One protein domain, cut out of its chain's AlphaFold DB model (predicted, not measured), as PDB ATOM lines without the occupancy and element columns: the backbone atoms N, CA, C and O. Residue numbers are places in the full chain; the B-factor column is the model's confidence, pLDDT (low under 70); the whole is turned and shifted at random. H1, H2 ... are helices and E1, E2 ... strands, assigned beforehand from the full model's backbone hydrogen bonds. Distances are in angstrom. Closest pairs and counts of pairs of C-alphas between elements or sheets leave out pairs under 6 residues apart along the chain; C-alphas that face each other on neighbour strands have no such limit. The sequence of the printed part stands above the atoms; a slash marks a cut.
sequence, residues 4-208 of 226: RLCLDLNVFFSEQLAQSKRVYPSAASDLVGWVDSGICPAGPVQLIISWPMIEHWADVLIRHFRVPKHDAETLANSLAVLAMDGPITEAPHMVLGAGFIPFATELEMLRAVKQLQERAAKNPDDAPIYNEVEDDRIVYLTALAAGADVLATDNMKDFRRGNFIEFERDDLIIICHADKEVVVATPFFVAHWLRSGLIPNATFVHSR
ATOM      1  N   ARG A   4      14.351  30.377  -2.313       96.44
ATOM      2  CA  ARG A   4      15.444  30.463  -1.337       96.44
ATOM      3  C   ARG A   4      15.222  31.694  -0.459       96.44
ATOM      4  O   ARG A   4      15.541  32.813  -0.858       96.44
ATOM      5  N   LEU A   5      14.636  31.486   0.715       97.06
ATOM      6  CA  LEU A   5      14.212  32.542   1.633       97.06
ATOM      7  C   LEU A   5      15.231  32.707   2.761       97.06
ATOM      8  O   LEU A   5      15.422  31.795   3.566       97.06
ATOM      9  N   CYS A   6      15.857  33.877   2.847       96.88
ATOM     10  CA  CYS A   6      16.647  34.270   4.008       96.88
ATOM     11  C   CYS A   6      15.781  35.130   4.939       96.88
ATOM     12  O   CYS A   6      15.185  36.117   4.506       96.88
ATOM     13  N   LEU A   7      15.685  34.746   6.210       96.00
ATOM     14  CA  LEU A   7      14.985  35.521   7.231       96.00
ATOM     15  C   LEU A   7      16.006  36.155   8.167       96.00
ATOM     16  O   LEU A   7      16.869  35.463   8.707       96.00
ATOM     17  N   ASP A   8      15.880  37.458   8.386       93.31
ATOM     18  CA  ASP A   8      16.604  38.143   9.451       93.31
ATOM     19  C   ASP A   8      16.193  37.574  10.825       93.31
ATOM     20  O   ASP A   8      15.039  37.193  11.050       93.31
ATOM     21  N   LEU A   9      17.130  37.549  11.776       90.94
ATOM     22  CA  LEU A   9      16.873  37.178  13.168       90.94
ATOM     23  C   LEU A   9      15.776  38.031  13.811       90.94
ATOM     24  O   LEU A   9      15.050  37.538  14.673       90.94
ATOM     25  N   ASN A  10      15.598  39.274  13.364       89.25
ATOM     26  CA  ASN A  10      14.506  40.133  13.825       89.25
ATOM     27  C   ASN A  10      13.113  39.590  13.467       89.25
ATOM     28  O   ASN A  10      12.149  39.837  14.197       89.25
ATOM     29  N   VAL A  11      12.994  38.799  12.396       93.25
ATOM     30  CA  VAL A  11      11.738  38.128  12.031       93.25
ATOM     31  C   VAL A  11      11.426  37.018  13.036       93.25
ATOM     32  O   VAL A  11      10.316  36.968  13.566       93.25
ATOM     33  N   PHE A  12      12.415  36.185  13.379       92.69
ATOM     34  CA  PHE A  12      12.269  35.153  14.415       92.69
ATOM     35  C   PHE A  12      12.007  35.758  15.798       92.69
ATOM     36  O   PHE A  12      11.140  35.281  16.530       92.69
ATOM     37  N   PHE A  13      12.695  36.851  16.139       91.31
ATOM     38  CA  PHE A  13      12.455  37.603  17.368       91.31
ATOM     39  C   PHE A  13      11.012  38.110  17.446       91.31
ATOM     40  O   PHE A  13      10.343  37.939  18.469       91.31
ATOM     41  N   SER A  14      10.524  38.719  16.364       90.12
ATOM     42  CA  SER A  14       9.163  39.253  16.284       90.12
ATOM     43  C   SER A  14       8.119  38.153  16.421       90.12
ATOM     44  O   SER A  14       7.141  38.338  17.147       90.12
ATOM     45  N   GLU A  15       8.348  36.993  15.801       91.44
ATOM     46  CA  GLU A  15       7.486  35.828  15.985       91.44
ATOM     47  C   GLU A  15       7.509  35.339  17.438       91.44
ATOM     48  O   GLU A  15       6.458  35.228  18.065       91.44
ATOM     49  N   GLN A  16       8.684  35.149  18.041       90.19
ATOM     50  CA  GLN A  16       8.794  34.722  19.440       90.19
ATOM     51  C   GLN A  16       8.082  35.694  20.400       90.19
ATOM     52  O   GLN A  16       7.408  35.286  21.354       90.19
ATOM     53  N   LEU A  17       8.181  36.999  20.133       88.56
ATOM     54  CA  LEU A  17       7.475  38.024  20.889       88.56
ATOM     55  C   LEU A  17       5.955  37.919  20.696       88.56
ATOM     56  O   LEU A  17       5.212  38.007  21.679       88.56
ATOM     57  N   ALA A  18       5.489  37.710  19.465       87.69
ATOM     58  CA  ALA A  18       4.080  37.508  19.142       87.69
ATOM     59  C   ALA A  18       3.508  36.277  19.865       87.69
ATOM     60  O   ALA A  18       2.464  36.387  20.516       87.69
ATOM     61  N   GLN A  19       4.246  35.161  19.880       86.00
ATOM     62  CA  GLN A  19       3.886  33.950  20.622       86.00
ATOM     63  C   GLN A  19       3.766  34.217  22.127       86.00
ATOM     64  O   GLN A  19       2.764  33.855  22.750       86.00
ATOM     65  N   SER A  20       4.737  34.929  22.713       82.94
ATOM     66  CA  SER A  20       4.720  35.273  24.143       82.94
ATOM     67  C   SER A  20       3.510  36.137  24.534       82.94
ATOM     68  O   SER A  20       2.960  35.995  25.628       82.94
ATOM     69  N   LYS A  21       3.059  37.004  23.618       85.12
ATOM     70  CA  LYS A  21       1.916  37.912  23.797       85.12
ATOM     71  C   LYS A  21       0.591  37.323  23.310       85.12
ATOM     72  O   LYS A  21      -0.443  37.963  23.492       85.12
ATOM     73  N   ARG A  22       0.606  36.124  22.715       81.19
ATOM     74  CA  ARG A  22      -0.546  35.468  22.069       81.19
ATOM     75  C   ARG A  22      -1.219  36.347  21.008       81.19
ATOM     76  O   ARG A  22      -2.444  36.363  20.898       81.19
ATOM     77  N   VAL A  23      -0.419  37.095  20.253       79.75
ATOM     78  CA  VAL A  23      -0.896  37.944  19.156       79.75
ATOM     79  C   VAL A  23      -0.673  37.205  17.844       79.75
ATOM     80  O   VAL A  23       0.463  36.954  17.468       79.75
ATOM     81  N   TYR A  24      -1.761  36.885  17.146       68.69
ATOM     82  CA  TYR A  24      -1.746  36.244  15.832       68.69
ATOM     83  C   TYR A  24      -2.887  36.809  14.975       68.69
ATOM     84  O   TYR A  24      -3.930  37.152  15.545       68.69
ATOM     85  N   PRO A  25      -2.770  36.852  13.634       73.62
ATOM     86  CA  PRO A  25      -1.606  36.533  12.791       73.62
ATOM     87  C   PRO A  25      -0.733  37.761  12.449       73.62
ATOM     88  O   PRO A  25      -1.231  38.886  12.384       73.62
ATOM     89  N   SER A  26       0.564  37.546  12.189       87.50
ATOM     90  CA  SER A  26       1.513  38.578  11.737       87.50
ATOM     91  C   SER A  26       2.291  38.127  10.492       87.50
ATOM     92  O   SER A  26       2.326  36.943  10.169       87.50
ATOM     93  N   ALA A  27       2.929  39.063   9.780       92.94
ATOM     94  CA  ALA A  27       3.779  38.719   8.637       92.94
ATOM     95  C   ALA A  27       4.976  37.836   9.036       92.94
ATOM     96  O   ALA A  27       5.318  36.917   8.300       92.94
ATOM     97  N   ALA A  28       5.562  38.071  10.216       93.62
ATOM     98  CA  ALA A  28       6.629  37.232  10.755       93.62
ATOM     99  C   ALA A  28       6.142  35.800  11.025       93.62
ATOM    100  O   ALA A  28       6.806  34.849  10.625       93.62
ATOM    101  N   SER A  29       4.949  35.654  11.615       93.06
ATOM    102  CA  SER A  29       4.334  34.347  11.886       93.06
ATOM    103  C   SER A  29       4.128  33.532  10.612       93.06
ATOM    104  O   SER A  29       4.440  32.346  10.581       93.06
ATOM    105  N   ASP A  30       3.647  34.176   9.546       95.00
ATOM    106  CA  ASP A  30       3.453  33.513   8.256       95.00
ATOM    107  C   ASP A  30       4.787  33.073   7.642       95.00
ATOM    108  O   ASP A  30       4.914  31.929   7.211       95.00
ATOM    109  N   LEU A  31       5.799  33.948   7.637       96.31
ATOM    110  CA  LEU A  31       7.117  33.632   7.079       96.31
ATOM    111  C   LEU A  31       7.797  32.480   7.823       96.31
ATOM    112  O   LEU A  31       8.296  31.554   7.184       96.31
ATOM    113  N   VAL A  32       7.784  32.513   9.159       95.06
ATOM    114  CA  VAL A  32       8.334  31.432   9.986       95.06
ATOM    115  C   VAL A  32       7.546  30.139   9.770       95.06
ATOM    116  O   VAL A  32       8.154  29.088   9.597       95.06
ATOM    117  N   GLY A  33       6.213  30.202   9.686       94.75
ATOM    118  CA  GLY A  33       5.376  29.028   9.418       94.75
ATOM    119  C   GLY A  33       5.596  28.405   8.031       94.75
ATOM    120  O   GLY A  33       5.542  27.183   7.878       94.75
ATOM    121  N   TRP A  34       5.881  29.206   7.004       95.94
ATOM    122  CA  TRP A  34       6.220  28.679   5.675       95.94
ATOM    123  C   TRP A  34       7.614  28.067   5.614       95.94
ATOM    124  O   TRP A  34       7.821  27.098   4.888       95.94
ATOM    125  N   VAL A  35       8.559  28.614   6.379       95.06
ATOM    126  CA  VAL A  35       9.883  28.012   6.557       95.06
ATOM    127  C   VAL A  35       9.765  26.670   7.279       95.06
ATOM    128  O   VAL A  35      10.326  25.688   6.807       95.06
ATOM    129  N   ASP A  36       8.987  26.613   8.360       93.69
ATOM    130  CA  ASP A  36       8.754  25.393   9.143       93.69
ATOM    131  C   ASP A  36       8.081  24.281   8.320       93.69
ATOM    132  O   ASP A  36       8.476  23.121   8.372       93.69
ATOM    133  N   SER A  37       7.101  24.639   7.486       93.75
ATOM    134  CA  SER A  37       6.409  23.678   6.614       93.75
ATOM    135  C   SER A  37       7.125  23.386   5.290       93.75
ATOM    136  O   SER A  37       6.690  22.503   4.546       93.75
ATOM    137  N   GLY A  38       8.187  24.126   4.955       94.31
ATOM    138  CA  GLY A  38       8.903  24.017   3.679       94.31
ATOM    139  C   GLY A  38       8.064  24.392   2.448       94.31
ATOM    140  O   GLY A  38       8.442  24.080   1.314       94.31
ATOM    141  N   ILE A  39       6.910  25.040   2.634       95.62
ATOM    142  CA  ILE A  39       5.988  25.414   1.559       95.62
ATOM    143  C   ILE A  39       5.227  26.702   1.892       95.62
ATOM    144  O   ILE A  39       4.778  26.931   3.010       95.62
ATOM    145  N   CYS A  40       5.035  27.539   0.879       96.00
ATOM    146  CA  CYS A  40       4.187  28.726   0.923       96.00
ATOM    147  C   CYS A  40       3.207  28.711  -0.264       96.00
ATOM    148  O   CYS A  40       3.332  27.867  -1.158       96.00
ATOM    149  N   PRO A  41       2.248  29.650  -0.346       96.88
ATOM    150  CA  PRO A  41       1.319  29.703  -1.477       96.88
ATOM    151  C   PRO A  41       1.994  29.934  -2.842       96.88
ATOM    152  O   PRO A  41       1.425  29.565  -3.866       96.88
ATOM    153  N   ALA A  42       3.213  30.487  -2.873       95.62
ATOM    154  CA  ALA A  42       4.012  30.641  -4.092       95.62
ATOM    155  C   ALA A  42       4.806  29.376  -4.489       95.62
ATOM    156  O   ALA A  42       5.353  29.315  -5.590       95.62
ATOM    157  N   GLY A  43       4.859  28.355  -3.625       95.25
ATOM    158  CA  GLY A  43       5.546  27.088  -3.879       95.25
ATOM    159  C   GLY A  43       6.461  26.633  -2.734       95.25
ATOM    160  O   GLY A  43       6.382  27.163  -1.624       95.25
ATOM    161  N   PRO A  44       7.322  25.629  -2.986       96.31
ATOM    162  CA  PRO A  44       8.264  25.115  -1.993       96.31
ATOM    163  C   PRO A  44       9.254  26.189  -1.521       96.31
ATOM    164  O   PRO A  44       9.739  26.979  -2.336       96.31
ATOM    165  N   VAL A  45       9.583  26.181  -0.229       96.25
ATOM    166  CA  VAL A  45      10.458  27.155   0.440       96.25
ATOM    167  C   VAL A  45      11.672  26.448   1.023       96.25
ATOM    168  O   VAL A  45      11.543  25.488   1.773       96.25
ATOM    169  N   GLN A  46      12.855  26.951   0.695       96.19
ATOM    170  CA  GLN A  46      14.134  26.570   1.272       96.19
ATOM    171  C   GLN A  46      14.603  27.691   2.203       96.19
ATOM    172  O   GLN A  46      14.829  28.813   1.745       96.19
ATOM    173  N   LEU A  47      14.786  27.387   3.491       97.00
ATOM    174  CA  LEU A  47      15.410  28.321   4.426       97.00
ATOM    175  C   LEU A  47      16.897  28.472   4.106       97.00
ATOM    176  O   LEU A  47      17.622  27.483   3.986       97.00
ATOM    177  N   ILE A  48      17.339  29.723   4.034       96.31
ATOM    178  CA  ILE A  48      18.739  30.116   3.959       96.31
ATOM    179  C   ILE A  48      19.145  30.738   5.293       96.31
ATOM    180  O   ILE A  48      18.644  31.795   5.681       96.31
ATOM    181  N   ILE A  49      20.078  30.086   5.983       95.62
ATOM    182  CA  ILE A  49      20.608  30.522   7.274       95.62
ATOM    183  C   ILE A  49      22.084  30.133   7.402       95.62
ATOM    184  O   ILE A  49      22.558  29.222   6.715       95.62
ATOM    185  N   SER A  50      22.818  30.818   8.277       94.25
ATOM    186  CA  SER A  50      24.204  30.495   8.608       94.25
ATOM    187  C   SER A  50      24.384  30.096  10.068       94.25
ATOM    188  O   SER A  50      23.567  30.414  10.930       94.25
ATOM    189  N   TRP A  51      25.486  29.402  10.353       92.25
ATOM    190  CA  TRP A  51      25.838  28.996  11.711       92.25
ATOM    191  C   TRP A  51      25.947  30.179  12.691       92.25
ATOM    192  O   TRP A  51      25.336  30.103  13.754       92.25
ATOM    193  N   PRO A  52      26.591  31.315  12.338       90.50
ATOM    194  CA  PRO A  52      26.618  32.473  13.229       90.50
ATOM    195  C   PRO A  52      25.221  33.042  13.527       90.50
ATOM    196  O   PRO A  52      24.958  33.443  14.654       90.50
ATOM    197  N   MET A  53      24.289  33.018  12.561       92.12
ATOM    198  CA  MET A  53      22.898  33.427  12.818       92.12
ATOM    199  C   MET A  53      22.222  32.514  13.849       92.12
ATOM    200  O   MET A  53      21.502  32.997  14.719       92.12
ATOM    201  N   ILE A  54      22.466  31.203  13.773       93.56
ATOM    202  CA  ILE A  54      21.929  30.220  14.724       93.56
ATOM    203  C   ILE A  54      22.502  30.455  16.129       93.56
ATOM    204  O   ILE A  54      21.751  30.472  17.104       93.56
ATOM    205  N   GLU A  55      23.811  30.686  16.241       90.31
ATOM    206  CA  GLU A  55      24.470  30.994  17.518       90.31
ATOM    207  C   GLU A  55      23.925  32.289  18.133       90.31
ATOM    208  O   GLU A  55      23.571  32.317  19.314       90.31
ATOM    209  N   HIS A  56      23.767  33.340  17.324       89.94
ATOM    210  CA  HIS A  56      23.189  34.606  17.775       89.94
ATOM    211  C   HIS A  56      21.734  34.433  18.216       89.94
ATOM    212  O   HIS A  56      21.318  34.997  19.229       89.94
ATOM    213  N   TRP A  57      20.956  33.605  17.516       92.75
ATOM    214  CA  TRP A  57      19.593  33.301  17.930       92.75
ATOM    215  C   TRP A  57      19.536  32.580  19.286       92.75
ATOM    216  O   TRP A  57      18.719  32.943  20.137       92.75
ATOM    217  N   ALA A  58      20.433  31.623  19.545       92.75
ATOM    218  CA  ALA A  58      20.538  30.979  20.857       92.75
ATOM    219  C   ALA A  58      20.851  32.001  21.968       92.75
ATOM    220  O   ALA A  58      20.207  31.994  23.020       92.75
ATOM    221  N   ASP A  59      21.779  32.929  21.719       90.06
ATOM    222  CA  ASP A  59      22.117  34.003  22.658       90.06
ATOM    223  C   ASP A  59      20.927  34.933  22.939       90.06
ATOM    224  O   ASP A  59      20.684  35.309  24.094       90.06
ATOM    225  N   VAL A  60      20.139  35.266  21.914       90.25
ATOM    226  CA  VAL A  60      18.904  36.052  22.052       90.25
ATOM    227  C   VAL A  60      17.885  35.322  22.930       90.25
ATOM    228  O   VAL A  60      17.336  35.921  23.863       90.25
ATOM    229  N   LEU A  61      17.662  34.025  22.698       91.62
ATOM    230  CA  LEU A  61      16.762  33.198  23.508       91.62
ATOM    231  C   LEU A  61      17.185  33.168  24.987       91.62
ATOM    232  O   LEU A  61      16.347  33.344  25.878       91.62
ATOM    233  N   ILE A  62      18.483  33.021  25.264       91.00
ATOM    234  CA  ILE A  62      19.022  32.976  26.632       91.00
ATOM    235  C   ILE A  62      18.901  34.339  27.319       91.00
ATOM    236  O   ILE A  62      18.397  34.447  28.440       91.00
ATOM    237  N   ARG A  63      19.387  35.403  26.675       86.94
ATOM    238  CA  ARG A  63      19.555  36.706  27.329       86.94
ATOM    239  C   ARG A  63      18.260  37.508  27.373       86.94
ATOM    240  O   ARG A  63      17.975  38.127  28.399       86.94
ATOM    241  N   HIS A  64      17.483  37.490  26.291       87.56
ATOM    242  CA  HIS A  64      16.262  38.285  26.172       87.56
ATOM    243  C   HIS A  64      15.034  37.529  26.678       87.56
ATOM    244  O   HIS A  64      14.309  38.027  27.537       87.56
ATOM    245  N   PHE A  65      14.830  36.303  26.191       88.75
ATOM    246  CA  PHE A  65      13.656  35.499  26.541       88.75
ATOM    247  C   PHE A  65      13.848  34.655  27.809       88.75
ATOM    248  O   PHE A  65      12.893  34.034  28.274       88.75
ATOM    249  N   ARG A  66      15.052  34.670  28.407       90.75
ATOM    250  CA  ARG A  66      15.398  33.927  29.635       90.75
ATOM    251  C   ARG A  66      15.158  32.420  29.510       90.75
ATOM    252  O   ARG A  66      14.859  31.752  30.498       90.75
ATOM    253  N   VAL A  67      15.304  31.892  28.297       92.69
ATOM    254  CA  VAL A  67      15.201  30.461  28.018       92.69
ATOM    255  C   VAL A  67      16.433  29.754  28.601       92.69
ATOM    256  O   VAL A  67      17.550  30.259  28.447       92.69
ATOM    257  N   PRO A  68      16.281  28.604  29.285       95.44
ATOM    258  CA  PRO A  68      17.420  27.822  29.751       95.44
ATOM    259  C   PRO A  68      18.371  27.487  28.599       95.44
ATOM    260  O   PRO A  68      17.924  27.140  27.511       95.44
ATOM    261  N   LYS A  69      19.685  27.546  28.843       92.69
ATOM    262  CA  LYS A  69      20.714  27.366  27.803       92.69
ATOM    263  C   LYS A  69      20.479  26.136  26.918       92.69
ATOM    264  O   LYS A  69      20.524  26.249  25.702       92.69
ATOM    265  N   HIS A  70      20.190  24.989  27.528       94.62
ATOM    266  CA  HIS A  70      19.949  23.747  26.792       94.62
ATOM    267  C   HIS A  70      18.728  23.832  25.860       94.62
ATOM    268  O   HIS A  70      18.782  23.382  24.715       94.62
ATOM    269  N   ASP A  71      17.644  24.451  26.332       94.62
ATOM    270  CA  ASP A  71      16.421  24.629  25.549       94.62
ATOM    271  C   ASP A  71      16.644  25.650  24.426       94.62
ATOM    272  O   ASP A  71      16.192  25.442  23.305       94.62
ATOM    273  N   ALA A  72      17.396  26.722  24.694       93.88
ATOM    274  CA  ALA A  72      17.746  27.736  23.703       93.88
ATOM    275  C   ALA A  72      18.615  27.166  22.574       93.88
ATOM    276  O   ALA A  72      18.327  27.400  21.404       93.88
ATOM    277  N   GLU A  73      19.637  26.376  22.913       93.88
ATOM    278  CA  GLU A  73      20.463  25.662  21.934       93.88
ATOM    279  C   GLU A  73      19.618  24.685  21.110       93.88
ATOM    280  O   GLU A  73      19.776  24.606  19.896       93.88
ATOM    281  N   THR A  74      18.687  23.970  21.744       94.62
ATOM    282  CA  THR A  74      17.785  23.044  21.045       94.62
ATOM    283  C   THR A  74      16.876  23.786  20.064       94.62
ATOM    284  O   THR A  74      16.810  23.415  18.896       94.62
ATOM    285  N   LEU A  75      16.229  24.869  20.508       93.25
ATOM    286  CA  LEU A  75      15.364  25.702  19.669       93.25
ATOM    287  C   LEU A  75      16.129  26.349  18.512       93.25
ATOM    288  O   LEU A  75      15.622  26.395  17.394       93.25
ATOM    289  N   ALA A  76      17.347  26.833  18.755       94.19
ATOM    290  CA  ALA A  76      18.169  27.420  17.707       94.19
ATOM    291  C   ALA A  76      18.635  26.370  16.691       94.19
ATOM    292  O   ALA A  76      18.543  26.599  15.485       94.19
ATOM    293  N   ASN A  77      19.049  25.189  17.156       94.19
ATOM    294  CA  ASN A  77      19.431  24.079  16.285       94.19
ATOM    295  C   ASN A  77      18.267  23.570  15.423       94.19
ATOM    296  O   ASN A  77      18.516  23.050  14.336       94.19
ATOM    297  N   SER A  78      17.009  23.771  15.827       93.88
ATOM    298  CA  SER A  78      15.866  23.495  14.950       93.88
ATOM    299  C   SER A  78      15.932  24.289  13.643       93.88
ATOM    300  O   SER A  78      15.559  23.756  12.608       93.88
ATOM    301  N   LEU A  79      16.486  25.511  13.630       93.75
ATOM    302  CA  LEU A  79      16.674  26.263  12.381       93.75
ATOM    303  C   LEU A  79      17.679  25.584  11.439       93.75
ATOM    304  O   LEU A  79      17.515  25.639  10.220       93.75
ATOM    305  N   ALA A  80      18.696  24.908  11.985       93.19
ATOM    306  CA  ALA A  80      19.615  24.102  11.186       93.19
ATOM    307  C   ALA A  80      18.898  22.908  10.550       93.19
ATOM    308  O   ALA A  80      19.118  22.608   9.377       93.19
ATOM    309  N   VAL A  81      18.031  22.250  11.324       91.81
ATOM    310  CA  VAL A  81      17.203  21.139  10.846       91.81
ATOM    311  C   VAL A  81      16.265  21.614   9.738       91.81
ATOM    312  O   VAL A  81      16.256  21.003   8.682       91.81
ATOM    313  N   LEU A  82      15.581  22.750   9.904       92.25
ATOM    314  CA  LEU A  82      14.696  23.312   8.873       92.25
ATOM    315  C   LEU A  82      15.424  23.636   7.561       92.25
ATOM    316  O   LEU A  82      14.881  23.415   6.480       92.25
ATOM    317  N   ALA A  83      16.661  24.133   7.630       92.06
ATOM    318  CA  ALA A  83      17.470  24.336   6.430       92.06
ATOM    319  C   ALA A  83      17.793  22.997   5.733       92.06
ATOM    320  O   ALA A  83      17.631  22.875   4.517       92.06
ATOM    321  N   MET A  84      18.174  21.971   6.498       91.25
ATOM    322  CA  MET A  84      18.502  20.647   5.955       91.25
ATOM    323  C   MET A  84      17.279  19.870   5.453       91.25
ATOM    324  O   MET A  84      17.389  19.168   4.456       91.25
ATOM    325  N   ASP A  85      16.123  20.011   6.092       88.62
ATOM    326  CA  ASP A  85      14.889  19.305   5.724       88.62
ATOM    327  C   ASP A  85      14.122  20.007   4.588       88.62
ATOM    328  O   ASP A  85      13.127  19.486   4.078       88.62
ATOM    329  N   GLY A  86      14.594  21.183   4.159       85.12
ATOM    330  CA  GLY A  86      14.019  21.933   3.053       85.12
ATOM    331  C   GLY A  86      14.102  21.204   1.697       85.12
ATOM    332  O   GLY A  86      14.864  20.247   1.527       85.12
ATOM    333  N   PRO A  87      13.360  21.671   0.673       87.25
ATOM    334  CA  PRO A  87      13.222  20.985  -0.616       87.25
ATOM    335  C   PRO A  87      14.527  20.793  -1.402       87.25
ATOM    336  O   PRO A  87      14.575  19.946  -2.295       87.25
ATOM    337  N   ILE A  88      15.551  21.611  -1.132       87.00
ATOM    338  CA  ILE A  88      16.877  21.519  -1.768       87.00
ATOM    339  C   ILE A  88      17.881  20.790  -0.854       87.00
ATOM    340  O   ILE A  88      18.931  20.366  -1.331       87.00
ATOM    341  N   THR A  89      17.548  20.584   0.425       82.81
ATOM    342  CA  THR A  89      18.405  19.932   1.428       82.81
ATOM    343  C   THR A  89      19.745  20.650   1.578       82.81
ATOM    344  O   THR A  89      20.813  20.125   1.257       82.81
ATOM    345  N   GLU A  90      19.688  21.897   2.041       85.44
ATOM    346  CA  GLU A  90      20.858  22.762   2.134       85.44
ATOM    347  C   GLU A  90      21.327  22.921   3.578       85.44
ATOM    348  O   GLU A  90      20.582  23.350   4.456       85.44
ATOM    349  N   ALA A  91      22.588  22.573   3.836       86.25
ATOM    350  CA  ALA A  91      23.172  22.755   5.158       86.25
ATOM    351  C   ALA A  91      23.296  24.252   5.507       86.25
ATOM    352  O   ALA A  91      23.522  25.076   4.612       86.25
ATOM    353  N   PRO A  92      23.222  24.623   6.800       88.31
ATOM    354  CA  PRO A  92      23.528  25.978   7.231       88.31
ATOM    355  C   PRO A  92      24.894  26.436   6.728       88.31
ATOM    356  O   PRO A  92      25.887  25.706   6.785       88.31
ATOM    357  N   HIS A  93      24.946  27.673   6.254       86.44
ATOM    358  CA  HIS A  93      26.155  28.230   5.674       86.44
ATOM    359  C   HIS A  93      27.182  28.562   6.752       86.44
ATOM    360  O   HIS A  93      26.851  29.019   7.848       86.44
ATOM    361  N   MET A  94      28.456  28.411   6.409       82.62
ATOM    362  CA  MET A  94      29.550  28.936   7.213       82.62
ATOM    363  C   MET A  94      30.073  30.214   6.561       82.62
ATOM    364  O   MET A  94      30.622  30.179   5.460       82.62
ATOM    365  N   VAL A  95      29.910  31.347   7.241       76.31
ATOM    366  CA  VAL A  95      30.431  32.638   6.778       76.31
ATOM    367  C   VAL A  95      31.799  32.865   7.423       76.31
ATOM    368  O   VAL A  95      31.907  33.307   8.565       76.31
ATOM    369  N   LEU A  96      32.865  32.524   6.693       63.47
ATOM    370  CA  LEU A  96      34.251  32.746   7.113       63.47
ATOM    371  C   LEU A  96      34.695  34.145   6.682       63.47
ATOM    372  O   LEU A  96      34.980  34.371   5.510       63.47
ATOM    373  N   GLY A  97      34.754  35.092   7.618       54.62
ATOM    374  CA  GLY A  97      35.223  36.442   7.286       54.62
ATOM    375  C   GLY A  97      34.660  37.590   8.111       54.62
ATOM    376  O   GLY A  97      34.673  38.714   7.623       54.62
ATOM    377  N   ALA A  98      34.227  37.368   9.356       51.78
ATOM    378  CA  ALA A  98      33.674  38.408  10.238       51.78
ATOM    379  C   ALA A  98      34.618  39.611  10.533       51.78
ATOM    380  O   ALA A  98      34.255  40.519  11.278       51.78
ATOM    381  N   GLY A  99      35.815  39.674   9.934       46.62
ATOM    382  CA  GLY A  99      36.699  40.845   9.944       46.62
ATOM    383  C   GLY A  99      36.613  41.750   8.703       46.62
ATOM    384  O   GLY A  99      37.003  42.910   8.789       46.62
ATOM    385  N   PHE A 100      36.101  41.266   7.565       48.59
ATOM    386  CA  PHE A 100      35.933  42.068   6.350       48.59
ATOM    387  C   PHE A 100      34.474  42.514   6.250       48.59
ATOM    388  O   PHE A 100      33.566  41.687   6.223       48.59
ATOM    389  N   ILE A 101      34.236  43.824   6.254       52.28
ATOM    390  CA  ILE A 101      32.911  44.388   5.999       52.28
ATOM    391  C   ILE A 101      32.932  44.851   4.542       52.28
ATOM    392  O   ILE A 101      33.595  45.851   4.247       52.28
ATOM    393  N   PRO A 102      32.254  44.152   3.616       51.59
ATOM    394  CA  PRO A 102      32.026  44.726   2.304       51.59
ATOM    395  C   PRO A 102      31.334  46.078   2.519       51.59
ATOM    396  O   PRO A 102      30.336  46.149   3.232       51.59
ATOM    397  N   PHE A 103      31.884  47.143   1.937       53.84
ATOM    398  CA  PHE A 103      31.286  48.485   1.941       53.84
ATOM    399  C   PHE A 103      31.292  49.256   3.277       53.84
ATOM    400  O   PHE A 103      30.624  50.284   3.358       53.84
ATOM    401  N   ALA A 104      32.057  48.844   4.299       58.53
ATOM    402  CA  ALA A 104      32.291  49.732   5.446       58.53
ATOM    403  C   ALA A 104      33.248  50.863   5.075       58.53
ATOM    404  O   ALA A 104      34.327  50.638   4.523       58.53
ATOM    405  N   THR A 105      32.889  52.075   5.471       65.31
ATOM    406  CA  THR A 105      33.825  53.195   5.523       65.31
ATOM    407  C   THR A 105      34.945  52.907   6.531       65.31
ATOM    408  O   THR A 105      34.772  52.154   7.494       65.31
ATOM    409  N   GLU A 106      36.101  53.553   6.364       64.38
ATOM    410  CA  GLU A 106      37.221  53.450   7.313       64.38
ATOM    411  C   GLU A 106      36.783  53.790   8.752       64.38
ATOM    412  O   GLU A 106      37.178  53.132   9.715       64.38
ATOM    413  N   LEU A 107      35.875  54.759   8.899       68.25
ATOM    414  CA  LEU A 107      35.290  55.143  10.181       68.25
ATOM    415  C   LEU A 107      34.462  54.014  10.817       68.25
ATOM    416  O   LEU A 107      34.499  53.836  12.034       68.25
ATOM    417  N   GLU A 108      33.716  53.249  10.025       62.91
ATOM    418  CA  GLU A 108      32.924  52.113  10.506       62.91
ATOM    419  C   GLU A 108      33.800  50.914  10.852       62.91
ATOM    420  O   GLU A 108      33.562  50.278  11.877       62.91
ATOM    421  N   MET A 109      34.860  50.658  10.079       64.50
ATOM    422  CA  MET A 109      35.869  49.663  10.451       64.50
ATOM    423  C   MET A 109      36.521  50.020  11.791       64.50
ATOM    424  O   MET A 109      36.639  49.166  12.668       64.50
ATOM    425  N   LEU A 110      36.878  51.291  11.996       69.62
ATOM    426  CA  LEU A 110      37.421  51.774  13.268       69.62
ATOM    427  C   LEU A 110      36.407  51.650  14.414       69.62
ATOM    428  O   LEU A 110      36.784  51.253  15.518       69.62
ATOM    429  N   ARG A 111      35.122  51.944  14.173       67.12
ATOM    430  CA  ARG A 111      34.049  51.736  15.162       67.12
ATOM    431  C   ARG A 111      33.885  50.261  15.516       67.12
ATOM    432  O   ARG A 111      33.817  49.957  16.701       67.12
ATOM    433  N   ALA A 112      33.881  49.364  14.533       63.66
ATOM    434  CA  ALA A 112      33.784  47.922  14.748       63.66
ATOM    435  C   ALA A 112      34.983  47.388  15.551       63.66
ATOM    436  O   ALA A 112      34.800  46.676  16.536       63.66
ATOM    437  N   VAL A 113      36.212  47.797  15.208       67.88
ATOM    438  CA  VAL A 113      37.420  47.445  15.976       67.88
ATOM    439  C   VAL A 113      37.333  47.970  17.410       67.88
ATOM    440  O   VAL A 113      37.631  47.239  18.355       67.88
ATOM    441  N   LYS A 114      36.880  49.214  17.594       69.12
ATOM    442  CA  LYS A 114      36.689  49.804  18.922       69.12
ATOM    443  C   LYS A 114      35.620  49.060  19.728       69.12
ATOM    444  O   LYS A 114      35.842  48.775  20.897       69.12
ATOM    445  N   GLN A 115      34.503  48.680  19.110       65.62
ATOM    446  CA  GLN A 115      33.450  47.881  19.745       65.62
ATOM    447  C   GLN A 115      33.944  46.487  20.150       65.62
ATOM    448  O   GLN A 115      33.614  46.028  21.242       65.62
ATOM    449  N   LEU A 116      34.769  45.829  19.327       64.19
ATOM    450  CA  LEU A 116      35.404  44.551  19.673       64.19
ATOM    451  C   LEU A 116      36.332  44.691  20.890       64.19
ATOM    452  O   LEU A 116      36.294  43.860  21.797       64.19
ATOM    453  N   GLN A 117      37.126  45.765  20.944       66.19
ATOM    454  CA  GLN A 117      37.990  46.072  22.091       66.19
ATOM    455  C   GLN A 117      37.179  46.389  23.356       66.19
ATOM    456  O   GLN A 117      37.503  45.902  24.436       66.19
ATOM    457  N   GLU A 118      36.097  47.161  23.232       65.81
ATOM    458  CA  GLU A 118      35.179  47.457  24.336       65.81
ATOM    459  C   GLU A 118      34.445  46.200  24.828       65.81
ATOM    460  O   GLU A 118      34.231  46.057  26.031       65.81
ATOM    461  N   ARG A 119      34.104  45.260  23.935       60.56
ATOM    462  CA  ARG A 119      33.552  43.939  24.285       60.56
ATOM    463  C   ARG A 119      34.547  43.108  25.087       60.56
ATOM    464  O   ARG A 119      34.166  42.562  26.114       60.56
ATOM    465  N   ALA A 120      35.811  43.058  24.659       61.88
ATOM    466  CA  ALA A 120      36.863  42.350  25.391       61.88
ATOM    467  C   ALA A 120      37.093  42.922  26.806       61.88
ATOM    468  O   ALA A 120      37.605  42.221  27.675       61.88
ATOM    469  N   ALA A 121      36.704  44.181  27.037       65.06
ATOM    470  CA  ALA A 121      36.812  44.863  28.322       65.06
ATOM    471  C   ALA A 121      35.538  44.802  29.196       65.06
ATOM    472  O   ALA A 121      35.606  45.166  30.370       65.06
ATOM    473  N   LYS A 122      34.383  44.375  28.663       64.81
ATOM    474  CA  LYS A 122      33.110  44.283  29.406       64.81
ATOM    475  C   LYS A 122      32.859  42.865  29.914       64.81
ATOM    476  O   LYS A 122      33.287  41.890  29.300       64.81
ATOM    477  N   ASN A 123      32.111  42.746  31.015       64.19
ATOM    478  CA  ASN A 123      31.589  41.446  31.431       64.19
ATOM    479  C   ASN A 123      30.672  40.883  30.327       64.19
ATOM    480  O   ASN A 123      29.877  41.643  29.765       64.19
ATOM    481  N   PRO A 124      30.735  39.572  30.025       60.47
ATOM    482  CA  PRO A 124      29.933  38.949  28.967       60.47
ATOM    483  C   PRO A 124      28.423  39.174  29.119       60.47
ATOM    484  O   PRO A 124      27.712  39.286  28.118       60.47
ATOM    485  N   ASP A 125      27.963  39.284  30.369       60.53
ATOM    486  CA  ASP A 125      26.564  39.512  30.742       60.53
ATOM    487  C   ASP A 125      26.086  40.952  30.477       60.53
ATOM    488  O   ASP A 125      24.889  41.170  30.295       60.53
ATOM    489  N   ASP A 126      27.007  41.921  30.392       61.03
ATOM    490  CA  ASP A 126      26.717  43.345  30.151       61.03
ATOM    491  C   ASP A 126      26.889  43.748  28.673       61.03
ATOM    492  O   ASP A 126      26.654  44.900  28.290       61.03
ATOM    493  N   ALA A 127      27.344  42.825  27.820       61.44
ATOM    494  CA  ALA A 127      27.480  43.080  26.393       61.44
ATOM    495  C   ALA A 127      26.091  43.167  25.726       61.44
ATOM    496  O   ALA A 127      25.222  42.339  26.022       61.44
ATOM    497  N   PRO A 128      25.869  44.132  24.808       60.75
ATOM    498  CA  PRO A 128      24.627  44.200  24.049       60.75
ATOM    499  C   PRO A 128      24.392  42.877  23.310       60.75
ATOM    500  O   PRO A 128      25.315  42.305  22.723       60.75
ATOM    501  N   ILE A 129      23.150  42.393  23.412       60.75
ATOM    502  CA  ILE A 129      22.691  41.107  22.864       60.75
ATOM    503  C   ILE A 129      22.794  41.120  21.336       60.75
ATOM    504  O   ILE A 129      23.193  40.125  20.749       60.75
ATOM    505  N   TYR A 130      22.493  42.272  20.736       59.19
ATOM    506  CA  TYR A 130      22.606  42.525  19.307       59.19
ATOM    507  C   TYR A 130      23.793  43.441  19.028       59.19
ATOM    508  O   TYR A 130      23.949  44.488  19.665       59.19
ATOM    509  N   ASN A 131      24.614  43.050  18.060       65.00
ATOM    510  CA  ASN A 131      25.568  43.937  17.417       65.00
ATOM    511  C   ASN A 131      25.034  44.223  16.017       65.00
ATOM    512  O   ASN A 131      25.438  43.549  15.075       65.00
ATOM    513  N   GLU A 132      24.142  45.214  15.899       63.59
ATOM    514  CA  GLU A 132      23.419  45.552  14.657       63.59
ATOM    515  C   GLU A 132      24.329  45.478  13.418       63.59
ATOM    516  O   GLU A 132      24.031  44.783  12.457       63.59
ATOM    517  N   VAL A 133      25.527  46.068  13.482       64.75
ATOM    518  CA  VAL A 133      26.469  46.089  12.349       64.75
ATOM    519  C   VAL A 133      27.011  44.703  11.982       64.75
ATOM    520  O   VAL A 133      27.196  44.398  10.804       64.75
ATOM    521  N   GLU A 134      27.341  43.875  12.969       68.75
ATOM    522  CA  GLU A 134      27.890  42.537  12.736       68.75
ATOM    523  C   GLU A 134      26.801  41.542  12.334       68.75
ATOM    524  O   GLU A 134      27.027  40.747  11.420       68.75
ATOM    525  N   ASP A 135      25.633  41.637  12.967       74.00
ATOM    526  CA  ASP A 135      24.478  40.772  12.750       74.00
ATOM    527  C   ASP A 135      23.884  41.003  11.357       74.00
ATOM    528  O   ASP A 135      23.802  40.060  10.565       74.00
ATOM    529  N   ASP A 136      23.597  42.259  10.994       78.25
ATOM    530  CA  ASP A 136      23.055  42.613   9.675       78.25
ATOM    531  C   ASP A 136      24.021  42.201   8.553       78.25
ATOM    532  O   ASP A 136      23.616  41.701   7.501       78.25
ATOM    533  N   ARG A 137      25.333  42.326   8.794       79.19
ATOM    534  CA  ARG A 137      26.373  41.879   7.857       79.19
ATOM    535  C   ARG A 137      26.371  40.365   7.675       79.19
ATOM    536  O   ARG A 137      26.537  39.894   6.551       79.19
ATOM    537  N   ILE A 138      26.248  39.596   8.755       85.38
ATOM    538  CA  ILE A 138      26.187  38.132   8.669       85.38
ATOM    539  C   ILE A 138      24.961  37.726   7.851       85.38
ATOM    540  O   ILE A 138      25.088  36.887   6.955       85.38
ATOM    541  N   VAL A 139      23.807  38.343   8.107       89.38
ATOM    542  CA  VAL A 139      22.563  38.098   7.365       89.38
ATOM    543  C   VAL A 139      22.751  38.419   5.876       89.38
ATOM    544  O   VAL A 139      22.504  37.567   5.022       89.38
ATOM    545  N   TYR A 140      23.292  39.600   5.563       87.69
ATOM    546  CA  TYR A 140      23.609  40.042   4.201       87.69
ATOM    547  C   TYR A 140      24.524  39.057   3.458       87.69
ATOM    548  O   TYR A 140      24.206  38.596   2.358       87.69
ATOM    549  N   LEU A 141      25.661  38.700   4.066       86.31
ATOM    550  CA  LEU A 141      26.641  37.793   3.465       86.31
ATOM    551  C   LEU A 141      26.061  36.395   3.264       86.31
ATOM    552  O   LEU A 141      26.340  35.764   2.248       86.31
ATOM    553  N   THR A 142      25.246  35.929   4.210       91.12
ATOM    554  CA  THR A 142      24.556  34.641   4.110       91.12
ATOM    555  C   THR A 142      23.625  34.634   2.901       91.12
ATOM    556  O   THR A 142      23.729  33.737   2.064       91.12
ATOM    557  N   ALA A 143      22.777  35.659   2.759       92.25
ATOM    558  CA  ALA A 143      21.836  35.771   1.648       92.25
ATOM    559  C   ALA A 143      22.548  35.799   0.283       92.25
ATOM    560  O   ALA A 143      22.177  35.054  -0.626       92.25
ATOM    561  N   LEU A 144      23.621  36.586   0.140       88.56
ATOM    562  CA  LEU A 144      24.390  36.655  -1.108       88.56
ATOM    563  C   LEU A 144      25.164  35.371  -1.421       88.56
ATOM    564  O   LEU A 144      25.135  34.882  -2.556       88.56
ATOM    565  N   ALA A 145      25.876  34.819  -0.435       86.25
ATOM    566  CA  ALA A 145      26.688  33.620  -0.629       86.25
ATOM    567  C   ALA A 145      25.810  32.445  -1.072       86.25
ATOM    568  O   ALA A 145      26.126  31.782  -2.063       86.25
ATOM    569  N   ALA A 146      24.663  32.287  -0.413       88.81
ATOM    570  CA  ALA A 146      23.671  31.276  -0.730       88.81
ATOM    571  C   ALA A 146      22.880  31.569  -2.016       88.81
ATOM    572  O   ALA A 146      22.187  30.688  -2.508       88.81
ATOM    573  N   GLY A 147      22.930  32.782  -2.577       89.81
ATOM    574  CA  GLY A 147      22.047  33.151  -3.689       89.81
ATOM    575  C   GLY A 147      20.575  33.032  -3.293       89.81
ATOM    576  O   GLY A 147      19.814  32.320  -3.944       89.81
ATOM    577  N   ALA A 148      20.209  33.644  -2.166       94.56
ATOM    578  CA  ALA A 148      18.817  33.776  -1.764       94.56
ATOM    579  C   ALA A 148      18.034  34.552  -2.835       94.56
ATOM    580  O   ALA A 148      18.547  35.505  -3.414       94.56
ATOM    581  N   ASP A 149      16.783  34.168  -3.073       96.06
ATOM    582  CA  ASP A 149      15.881  34.949  -3.924       96.06
ATOM    583  C   ASP A 149      15.490  36.251  -3.214       96.06
ATOM    584  O   ASP A 149      15.453  37.325  -3.820       96.06
ATOM    585  N   VAL A 150      15.237  36.139  -1.904       97.12
ATOM    586  CA  VAL A 150      14.798  37.240  -1.051       97.12
ATOM    587  C   VAL A 150      15.371  37.143   0.361       97.12
ATOM    588  O   VAL A 150      15.488  36.056   0.935       97.12
ATOM    589  N   LEU A 151      15.663  38.306   0.931       96.88
ATOM    590  CA  LEU A 151      15.940  38.541   2.338       96.88
ATOM    591  C   LEU A 151      14.802  39.372   2.953       96.88
ATOM    592  O   LEU A 151      14.529  40.485   2.500       96.88
ATOM    593  N   ALA A 152      14.155  38.846   3.993       96.94
ATOM    594  CA  ALA A 152      13.121  39.559   4.743       96.94
ATOM    595  C   ALA A 152      13.701  40.212   6.009       96.94
ATOM    596  O   ALA A 152      14.203  39.502   6.882       96.94
ATOM    597  N   THR A 153      13.599  41.540   6.129       93.75
ATOM    598  CA  THR A 153      14.118  42.314   7.276       93.75
ATOM    599  C   THR A 153      13.313  43.591   7.522       93.75
ATOM    600  O   THR A 153      12.896  44.264   6.582       93.75
ATOM    601  N   ASP A 154      13.102  43.949   8.790       89.31
ATOM    602  CA  ASP A 154      12.519  45.245   9.175       89.31
ATOM    603  C   ASP A 154      13.568  46.376   9.205       89.31
ATOM    604  O   ASP A 154      13.220  47.557   9.154       89.31
ATOM    605  N   ASN A 155      14.863  46.044   9.211       87.75
ATOM    606  CA  ASN A 155      15.971  46.998   9.311       87.75
ATOM    607  C   ASN A 155      16.479  47.448   7.933       87.75
ATOM    608  O   ASN A 155      17.676  47.527   7.674       87.75
ATOM    609  N   MET A 156      15.564  47.807   7.028       90.12
ATOM    610  CA  MET A 156      15.874  48.140   5.628       90.12
ATOM    611  C   MET A 156      16.973  49.208   5.449       90.12
ATOM    612  O   MET A 156      17.660  49.231   4.429       90.12
ATOM    613  N   LYS A 157      17.136  50.125   6.410       86.00
ATOM    614  CA  LYS A 157      18.176  51.170   6.389       86.00
ATOM    615  C   LYS A 157      19.597  50.583   6.376       86.00
ATOM    616  O   LYS A 157      20.480  51.151   5.741       86.00
ATOM    617  N   ASP A 158      19.815  49.453   7.046       81.69
ATOM    618  CA  ASP A 158      21.148  48.880   7.243       81.69
ATOM    619  C   ASP A 158      21.634  48.117   6.006       81.69
ATOM    620  O   ASP A 158      22.838  48.009   5.774       81.69
ATOM    621  N   PHE A 159      20.696  47.716   5.145       84.06
ATOM    622  CA  PHE A 159      20.950  47.041   3.875       84.06
ATOM    623  C   PHE A 159      21.116  48.000   2.684       84.06
ATOM    624  O   PHE A 159      21.522  47.569   1.607       84.06
ATOM    625  N   ARG A 160      20.876  49.308   2.865       84.88
ATOM    626  CA  ARG A 160      21.151  50.359   1.862       84.88
ATOM    627  C   ARG A 160      22.623  50.777   1.882       84.88
ATOM    628  O   ARG A 160      22.962  51.940   2.099       84.88
ATOM    629  N   ARG A 161      23.519  49.803   1.726       74.38
ATOM    630  CA  ARG A 161      24.971  50.011   1.737       74.38
ATOM    631  C   ARG A 161      25.607  49.299   0.549       74.38
ATOM    632  O   ARG A 161      25.235  48.177   0.215       74.38
ATOM    633  N   GLY A 162      26.596  49.940  -0.070       74.94
ATOM    634  CA  GLY A 162      27.279  49.395  -1.242       74.94
ATOM    635  C   GLY A 162      26.475  49.563  -2.530       74.94
ATOM    636  O   GLY A 162      25.891  50.616  -2.759       74.94
ATOM    637  N   ASN A 163      26.489  48.539  -3.384       83.44
ATOM    638  CA  ASN A 163      25.798  48.554  -4.671       83.44
ATOM    639  C   ASN A 163      24.379  47.983  -4.526       83.44
ATOM    640  O   ASN A 163      24.205  46.782  -4.292       83.44
ATOM    641  N   PHE A 164      23.377  48.847  -4.649       90.31
ATOM    642  CA  PHE A 164      21.969  48.481  -4.579       90.31
ATOM    643  C   PHE A 164      21.136  49.335  -5.535       90.31
ATOM    644  O   PHE A 164      21.520  50.445  -5.894       90.31
ATOM    645  N   ILE A 165      19.981  48.809  -5.926       92.38
ATOM    646  CA  ILE A 165      18.952  49.524  -6.674       92.38
ATOM    647  C   ILE A 165      17.897  49.974  -5.667       92.38
ATOM    648  O   ILE A 165      17.269  49.146  -4.997       92.38
ATOM    649  N   GLU A 166      17.730  51.290  -5.552       94.06
ATOM    650  CA  GLU A 166      16.677  51.909  -4.754       94.06
ATOM    651  C   GLU A 166      15.453  52.208  -5.621       94.06
ATOM    652  O   GLU A 166      15.565  52.633  -6.771       94.06
ATOM    653  N   PHE A 167      14.272  52.006  -5.050       93.62
ATOM    654  CA  PHE A 167      12.997  52.284  -5.696       93.62
ATOM    655  C   PHE A 167      12.302  53.449  -4.988       93.62
ATOM    656  O   PHE A 167      12.656  53.801  -3.866       93.62
ATOM    657  N   GLU A 168      11.292  54.056  -5.617       93.25
ATOM    658  CA  GLU A 168      10.491  55.127  -4.990       93.25
ATOM    659  C   GLU A 168       9.753  54.675  -3.714       93.25
ATOM    660  O   GLU A 168       9.254  55.496  -2.946       93.25
ATOM    661  N   ARG A 169       9.683  53.362  -3.487       91.06
ATOM    662  CA  ARG A 169       9.121  52.726  -2.300       91.06
ATOM    663  C   ARG A 169      10.218  52.313  -1.320       91.06
ATOM    664  O   ARG A 169      11.262  51.808  -1.718       91.06
ATOM    665  N   ASP A 170       9.940  52.450  -0.027       91.12
ATOM    666  CA  ASP A 170      10.945  52.232   1.023       91.12
ATOM    667  C   ASP A 170      11.015  50.790   1.554       91.12
ATOM    668  O   ASP A 170      11.944  50.440   2.291       91.12
ATOM    669  N   ASP A 171      10.042  49.953   1.195       93.81
ATOM    670  CA  ASP A 171       9.853  48.589   1.692       93.81
ATOM    671  C   ASP A 171      10.535  47.509   0.838       93.81
ATOM    672  O   ASP A 171      10.393  46.323   1.152       93.81
ATOM    673  N   LEU A 172      11.278  47.910  -0.202       94.94
ATOM    674  CA  LEU A 172      12.044  47.030  -1.081       94.94
ATOM    675  C   LEU A 172      13.292  47.718  -1.656       94.94
ATOM    676  O   LEU A 172      13.232  48.862  -2.096       94.94
ATOM    677  N   ILE A 173      14.398  46.976  -1.725       95.25
ATOM    678  CA  ILE A 173      15.595  47.289  -2.519       95.25
ATOM    679  C   ILE A 173      16.109  46.010  -3.199       95.25
ATOM    680  O   ILE A 173      15.742  44.900  -2.806       95.25
ATOM    681  N   ILE A 174      16.989  46.143  -4.190       94.69
ATOM    682  CA  ILE A 174      17.779  45.012  -4.704       94.69
ATOM    683  C   ILE A 174      19.241  45.260  -4.376       94.69
ATOM    684  O   ILE A 174      19.781  46.296  -4.740       94.69
ATOM    685  N   ILE A 175      19.896  44.306  -3.723       91.62
ATOM    686  CA  ILE A 175      21.352  44.317  -3.573       91.62
ATOM    687  C   ILE A 175      21.967  43.630  -4.787       91.62
ATOM    688  O   ILE A 175      21.571  42.513  -5.124       91.62
ATOM    689  N   CYS A 176      22.994  44.247  -5.371       86.56
ATOM    690  CA  CYS A 176      23.717  43.710  -6.519       86.56
ATOM    691  C   CYS A 176      25.173  43.407  -6.134       86.56
ATOM    692  O   CYS A 176      25.942  44.313  -5.800       86.56
ATOM    693  N   HIS A 177      25.592  42.143  -6.221       82.25
ATOM    694  CA  HIS A 177      26.983  41.747  -5.999       82.25
ATOM    695  C   HIS A 177      27.465  40.757  -7.060       82.25
ATOM    696  O   HIS A 177      26.989  39.625  -7.127       82.25
ATOM    697  N   ALA A 178      28.461  41.175  -7.848       80.19
ATOM    698  CA  ALA A 178      28.957  40.428  -9.003       80.19
ATOM    699  C   ALA A 178      27.812  40.059  -9.971       80.19
ATOM    700  O   ALA A 178      27.197  40.952 -10.544       80.19
ATOM    701  N   ASP A 179      27.539  38.771 -10.152       81.31
ATOM    702  CA  ASP A 179      26.481  38.211 -10.994       81.31
ATOM    703  C   ASP A 179      25.217  37.819 -10.206       81.31
ATOM    704  O   ASP A 179      24.316  37.188 -10.759       81.31
ATOM    705  N   LYS A 180      25.140  38.181  -8.920       84.00
ATOM    706  CA  LYS A 180      24.013  37.860  -8.040       84.00
ATOM    707  C   LYS A 180      23.236  39.107  -7.642       84.00
ATOM    708  O   LYS A 180      23.810  40.124  -7.248       84.00
ATOM    709  N   GLU A 181      21.918  38.973  -7.662       92.06
ATOM    710  CA  GLU A 181      20.980  39.969  -7.162       92.06
ATOM    711  C   GLU A 181      20.087  39.332  -6.102       92.06
ATOM    712  O   GLU A 181      19.547  38.247  -6.316       92.06
ATOM    713  N   VAL A 182      19.938  40.006  -4.965       94.75
ATOM    714  CA  VAL A 182      19.074  39.563  -3.866       94.75
ATOM    715  C   VAL A 182      18.058  40.655  -3.595       94.75
ATOM    716  O   VAL A 182      18.429  41.810  -3.362       94.75
ATOM    717  N   VAL A 183      16.776  40.296  -3.605       96.62
ATOM    718  CA  VAL A 183      15.719  41.213  -3.174       96.62
ATOM    719  C   VAL A 183      15.782  41.337  -1.659       96.62
ATOM    720  O   VAL A 183      15.766  40.332  -0.958       96.62
ATOM    721  N   VAL A 184      15.815  42.556  -1.132       96.12
ATOM    722  CA  VAL A 184      15.618  42.806   0.299       96.12
ATOM    723  C   VAL A 184      14.315  43.547   0.461       96.12
ATOM    724  O   VAL A 184      14.097  44.558  -0.203       96.12
ATOM    725  N   ALA A 185      13.444  43.051   1.326       96.81
ATOM    726  CA  ALA A 185      12.149  43.666   1.545       96.81
ATOM    727  C   ALA A 185      11.664  43.477   2.980       96.81
ATOM    728  O   ALA A 185      12.107  42.581   3.703       96.81
ATOM    729  N   THR A 186      10.702  44.308   3.378       96.25
ATOM    730  CA  THR A 186      10.069  44.165   4.692       96.25
ATOM    731  C   THR A 186       9.339  42.822   4.804       96.25
ATOM    732  O   THR A 186       8.770  42.346   3.813       96.25
ATOM    733  N   PRO A 187       9.259  42.210   6.001       96.25
ATOM    734  CA  PRO A 187       8.536  40.960   6.214       96.25
ATOM    735  C   PRO A 187       7.081  41.053   5.750       96.25
ATOM    736  O   PRO A 187       6.551  40.115   5.156       96.25
ATOM    737  N   PHE A 188       6.442  42.208   5.964       95.06
ATOM    738  CA  PHE A 188       5.091  42.468   5.479       95.06
ATOM    739  C   PHE A 188       4.991  42.357   3.955       95.06
ATOM    740  O   PHE A 188       4.090  41.678   3.454       95.06
ATOM    741  N   PHE A 189       5.912  42.989   3.225       95.12
ATOM    742  CA  PHE A 189       5.882  42.996   1.769       95.12
ATOM    743  C   PHE A 189       6.220  41.621   1.175       95.12
ATOM    744  O   PHE A 189       5.498  41.136   0.302       95.12
ATOM    745  N   VAL A 190       7.220  40.925   1.729       97.19
ATOM    746  CA  VAL A 190       7.534  39.536   1.348       97.19
ATOM    747  C   VAL A 190       6.324  38.631   1.582       97.19
ATOM    748  O   VAL A 190       5.903  37.912   0.675       97.19
ATOM    749  N   ALA A 191       5.700  38.701   2.761       96.88
ATOM    750  CA  ALA A 191       4.521  37.897   3.061       96.88
ATOM    751  C   ALA A 191       3.344  38.209   2.127       96.88
ATOM    752  O   ALA A 191       2.627  37.300   1.712       96.88
ATOM    753  N   HIS A 192       3.139  39.476   1.763       95.88
ATOM    754  CA  HIS A 192       2.107  39.870   0.806       95.88
ATOM    755  C   HIS A 192       2.303  39.212  -0.571       95.88
ATOM    756  O   HIS A 192       1.351  38.647  -1.123       95.88
ATOM    757  N   TRP A 193       3.525  39.228  -1.103       95.31
ATOM    758  CA  TRP A 193       3.844  38.572  -2.369       95.31
ATOM    759  C   TRP A 193       3.662  37.058  -2.311       95.31
ATOM    760  O   TRP A 193       2.971  36.494  -3.163       95.31
ATOM    761  N   LEU A 194       4.185  36.414  -1.268       96.94
ATOM    762  CA  LEU A 194       4.077  34.965  -1.115       96.94
ATOM    763  C   LEU A 194       2.623  34.507  -0.964       96.94
ATOM    764  O   LEU A 194       2.236  33.528  -1.596       96.94
ATOM    765  N   ARG A 195       1.780  35.244  -0.221       96.00
ATOM    766  CA  ARG A 195       0.326  34.982  -0.146       96.00
ATOM    767  C   ARG A 195      -0.361  35.091  -1.503       96.00
ATOM    768  O   ARG A 195      -1.322  34.371  -1.758       96.00
ATOM    769  N   SER A 196       0.134  35.977  -2.361       95.38
ATOM    770  CA  SER A 196      -0.387  36.193  -3.713       95.38
ATOM    771  C   SER A 196       0.129  35.162  -4.725       95.38
ATOM    772  O   SER A 196      -0.189  35.256  -5.908       95.38
ATOM    773  N   GLY A 197       0.927  34.183  -4.283       95.31
ATOM    774  CA  GLY A 197       1.522  33.167  -5.149       95.31
ATOM    775  C   GLY A 197       2.701  33.680  -5.982       95.31
ATOM    776  O   GLY A 197       3.067  33.049  -6.971       95.31
ATOM    777  N   LEU A 198       3.277  34.829  -5.616       94.69
ATOM    778  CA  LEU A 198       4.378  35.467  -6.335       94.69
ATOM    779  C   LEU A 198       5.706  35.164  -5.649       94.69
ATOM    780  O   LEU A 198       5.800  35.236  -4.426       94.69
ATOM    781  N   ILE A 199       6.734  34.859  -6.442       93.44
ATOM    782  CA  ILE A 199       8.090  34.632  -5.939       93.44
ATOM    783  C   ILE A 199       8.873  35.948  -6.028       93.44
ATOM    784  O   ILE A 199       9.086  36.449  -7.134       93.44
ATOM    785  N   PRO A 200       9.291  36.514  -4.886       91.25
ATOM    786  CA  PRO A 200       9.947  37.810  -4.835       91.25
ATOM    787  C   PRO A 200      11.435  37.702  -5.174       91.25
ATOM    788  O   PRO A 200      12.268  37.660  -4.283       91.25
ATOM    789  N   ASN A 201      11.783  37.641  -6.456       94.50
ATOM    790  CA  ASN A 201      13.181  37.632  -6.895       94.50
ATOM    791  C   ASN A 201      13.492  38.799  -7.842       94.50
ATOM    792  O   ASN A 201      12.592  39.486  -8.328       94.50
ATOM    793  N   ALA A 202      14.779  39.026  -8.107       93.69
ATOM    794  CA  ALA A 202      15.215  40.153  -8.928       93.69
ATOM    795  C   ALA A 202      14.628  40.092 -10.349       93.69
ATOM    796  O   ALA A 202      14.170  41.102 -10.874       93.69
ATOM    797  N   THR A 203      14.528  38.895 -10.941       93.50
ATOM    798  CA  THR A 203      13.889  38.702 -12.253       93.50
ATOM    799  C   THR A 203      12.436  39.179 -12.263       93.50
ATOM    800  O   THR A 203      12.012  39.827 -13.219       93.50
ATOM    801  N   PHE A 204      11.671  38.885 -11.209       93.81
ATOM    802  CA  PHE A 204      10.293  39.343 -11.072       93.81
ATOM    803  C   PHE A 204      10.214  40.870 -10.981       93.81
ATOM    804  O   PHE A 204       9.439  41.478 -11.720       93.81
ATOM    805  N   VAL A 205      11.046  41.488 -10.141       95.12
ATOM    806  CA  VAL A 205      11.085  42.949  -9.972       95.12
ATOM    807  C   VAL A 205      11.451  43.645 -11.286       95.12
ATOM    808  O   VAL A 205      10.719  44.522 -11.742       95.12
ATOM    809  N   HIS A 206      12.509  43.188 -11.962       93.88
ATOM    810  CA  HIS A 206      12.949  43.736 -13.253       93.88
ATOM    811  C   HIS A 206      11.911  43.574 -14.368       93.88
ATOM    812  O   HIS A 206      11.892  44.357 -15.315       93.88
ATOM    813  N   SER A 207      11.027  42.575 -14.273       94.06
ATOM    814  CA  SER A 207       9.967  42.356 -15.264       94.06
ATOM    815  C   SER A 207       8.806  43.355 -15.176       94.06
ATOM    816  O   SER A 207       7.955  43.346 -16.065       94.06
ATOM    817  N   ARG A 208       8.762  44.198 -14.132       93.06
ATOM    818  CA  ARG A 208       7.669  45.150 -13.854       93.06
ATOM    819  C   ARG A 208       8.179  46.568 -13.569       93.06
ATOM    820  O   ARG A 208       7.969  47.094 -12.472       93.06
TER     821      ARG A 208
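Overview. This is residues 4 to 208 of the 226 residues of an uncharacterized protein of Paracoccus pantotrophus (UniProt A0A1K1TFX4). A strongly twisted sheet of six strands makes the core of three layers, with H2 and H7 over one face and H6 over the other; the short H8 packs on the face away from H6. H1 packs crosswise on H2, the hairpin of H3 and H4 lies by the edge strand E2, and H5 is set off from the sheet, touching no other helix. The printed part has 205 residues with eight named helices and six named strands, in the order E1 H1 H2 E2 H3 H4 H5 H6 E3 E4 E5 E6 H7 H8. The mixed sheet runs E2 E1 E3 E6 E5 E4, and the class is mixed, helices and strands. The whole is compact, with a radius of gyration of the C-alphas of 16.9 A and spans of 51 by 40 by 30 A.

Arrangement. The printed part begins with E1, residues 4 to 7, an inner strand and the parallel neighbour of E2, residues 43 to 48, with N 5 and O 46 within hydrogen-bond range at 2.9 A. Between them come H1, residues 9 to 21, and H2, residues 27 to 37, in a strand-helix-strand unit, two parallel neighbour strands joined through helices, with a right-handed crossover. H1 and H2 touch about perpendicular, at 78 degrees, closest at the C-alphas of Val 11 and Ala 28, 5.3 A apart. H2 is on the sheet at a height over the sheet of 8.6 A. H3, residues 51 to 63, and H4, residues 69 to 85, form a hairpin at a shallow tilt of 32 degrees, closest at the C-alphas of Ala 58 and Ala 72, 5.1 A apart. H4 only grazes the sheet, with its residues 79 to 85. H5, residues 106 to 121, is close but not clearly touching to H6, residues 132 to 146, with the C-alphas of Ala 112 and Val 133 7.9 A apart. H6 is on the sheet, and its residues 135 to 139 touch residues 52 to 53 of H3, closest at the C-alphas of Met 53 and Ile 138, 7.1 A apart. E3, residues 150 to 152, is parallel to E1, with N 6 and O 150 at 2.9 A. E4, residues 164 to 166, E5, residues 172 to 177, and E6, residues 180 to 185, form a meander, each strand the antiparallel neighbour of the one before, with N 165 and O 174 at 2.8 A and N 175 and O 182 at 2.9 A. E6 is also parallel to E3, with N 151 and O 183 at 2.8 A. H7, residues 187 to 195, is on the sheet and touches H2, closest at the C-alphas of Ala 27 and Phe 188, 5.1 A apart. H8, residues 202 to 206, is on the sheet over E6, on the opposite face from H6. Every O i to N i+4 pair is within hydrogen-bond range in H1, H2, H3, H5, H6, H7 and H8, and 11 of 13 are in H4.

Along the chain. E1 begins at C-alpha 4, (15.444, 30.463, -1.337). H4 is the longest helix, 24.2 A, followed by H5 with 22.7 A and H6 with 21.0 A. H1 measures 18.4 A, H3 18.5 A, E5 16.6 A and E6 16.3 A. H5 begins at C-alpha 106, (37.221, 53.450, 7.313), and H8 ends at C-alpha 206, (12.949, 43.736, -13.253).

Size, cuts and confidence. The C-alphas farthest apart, those of Asn 123 and Ser 207, are 51.5 A apart. The printed part has no cut. The links from H4 to H5 and from E3 to E4 are long. The mean pLDDT of the printed part is 85.4, and residue 24 and residues 96 to 134 are under 70.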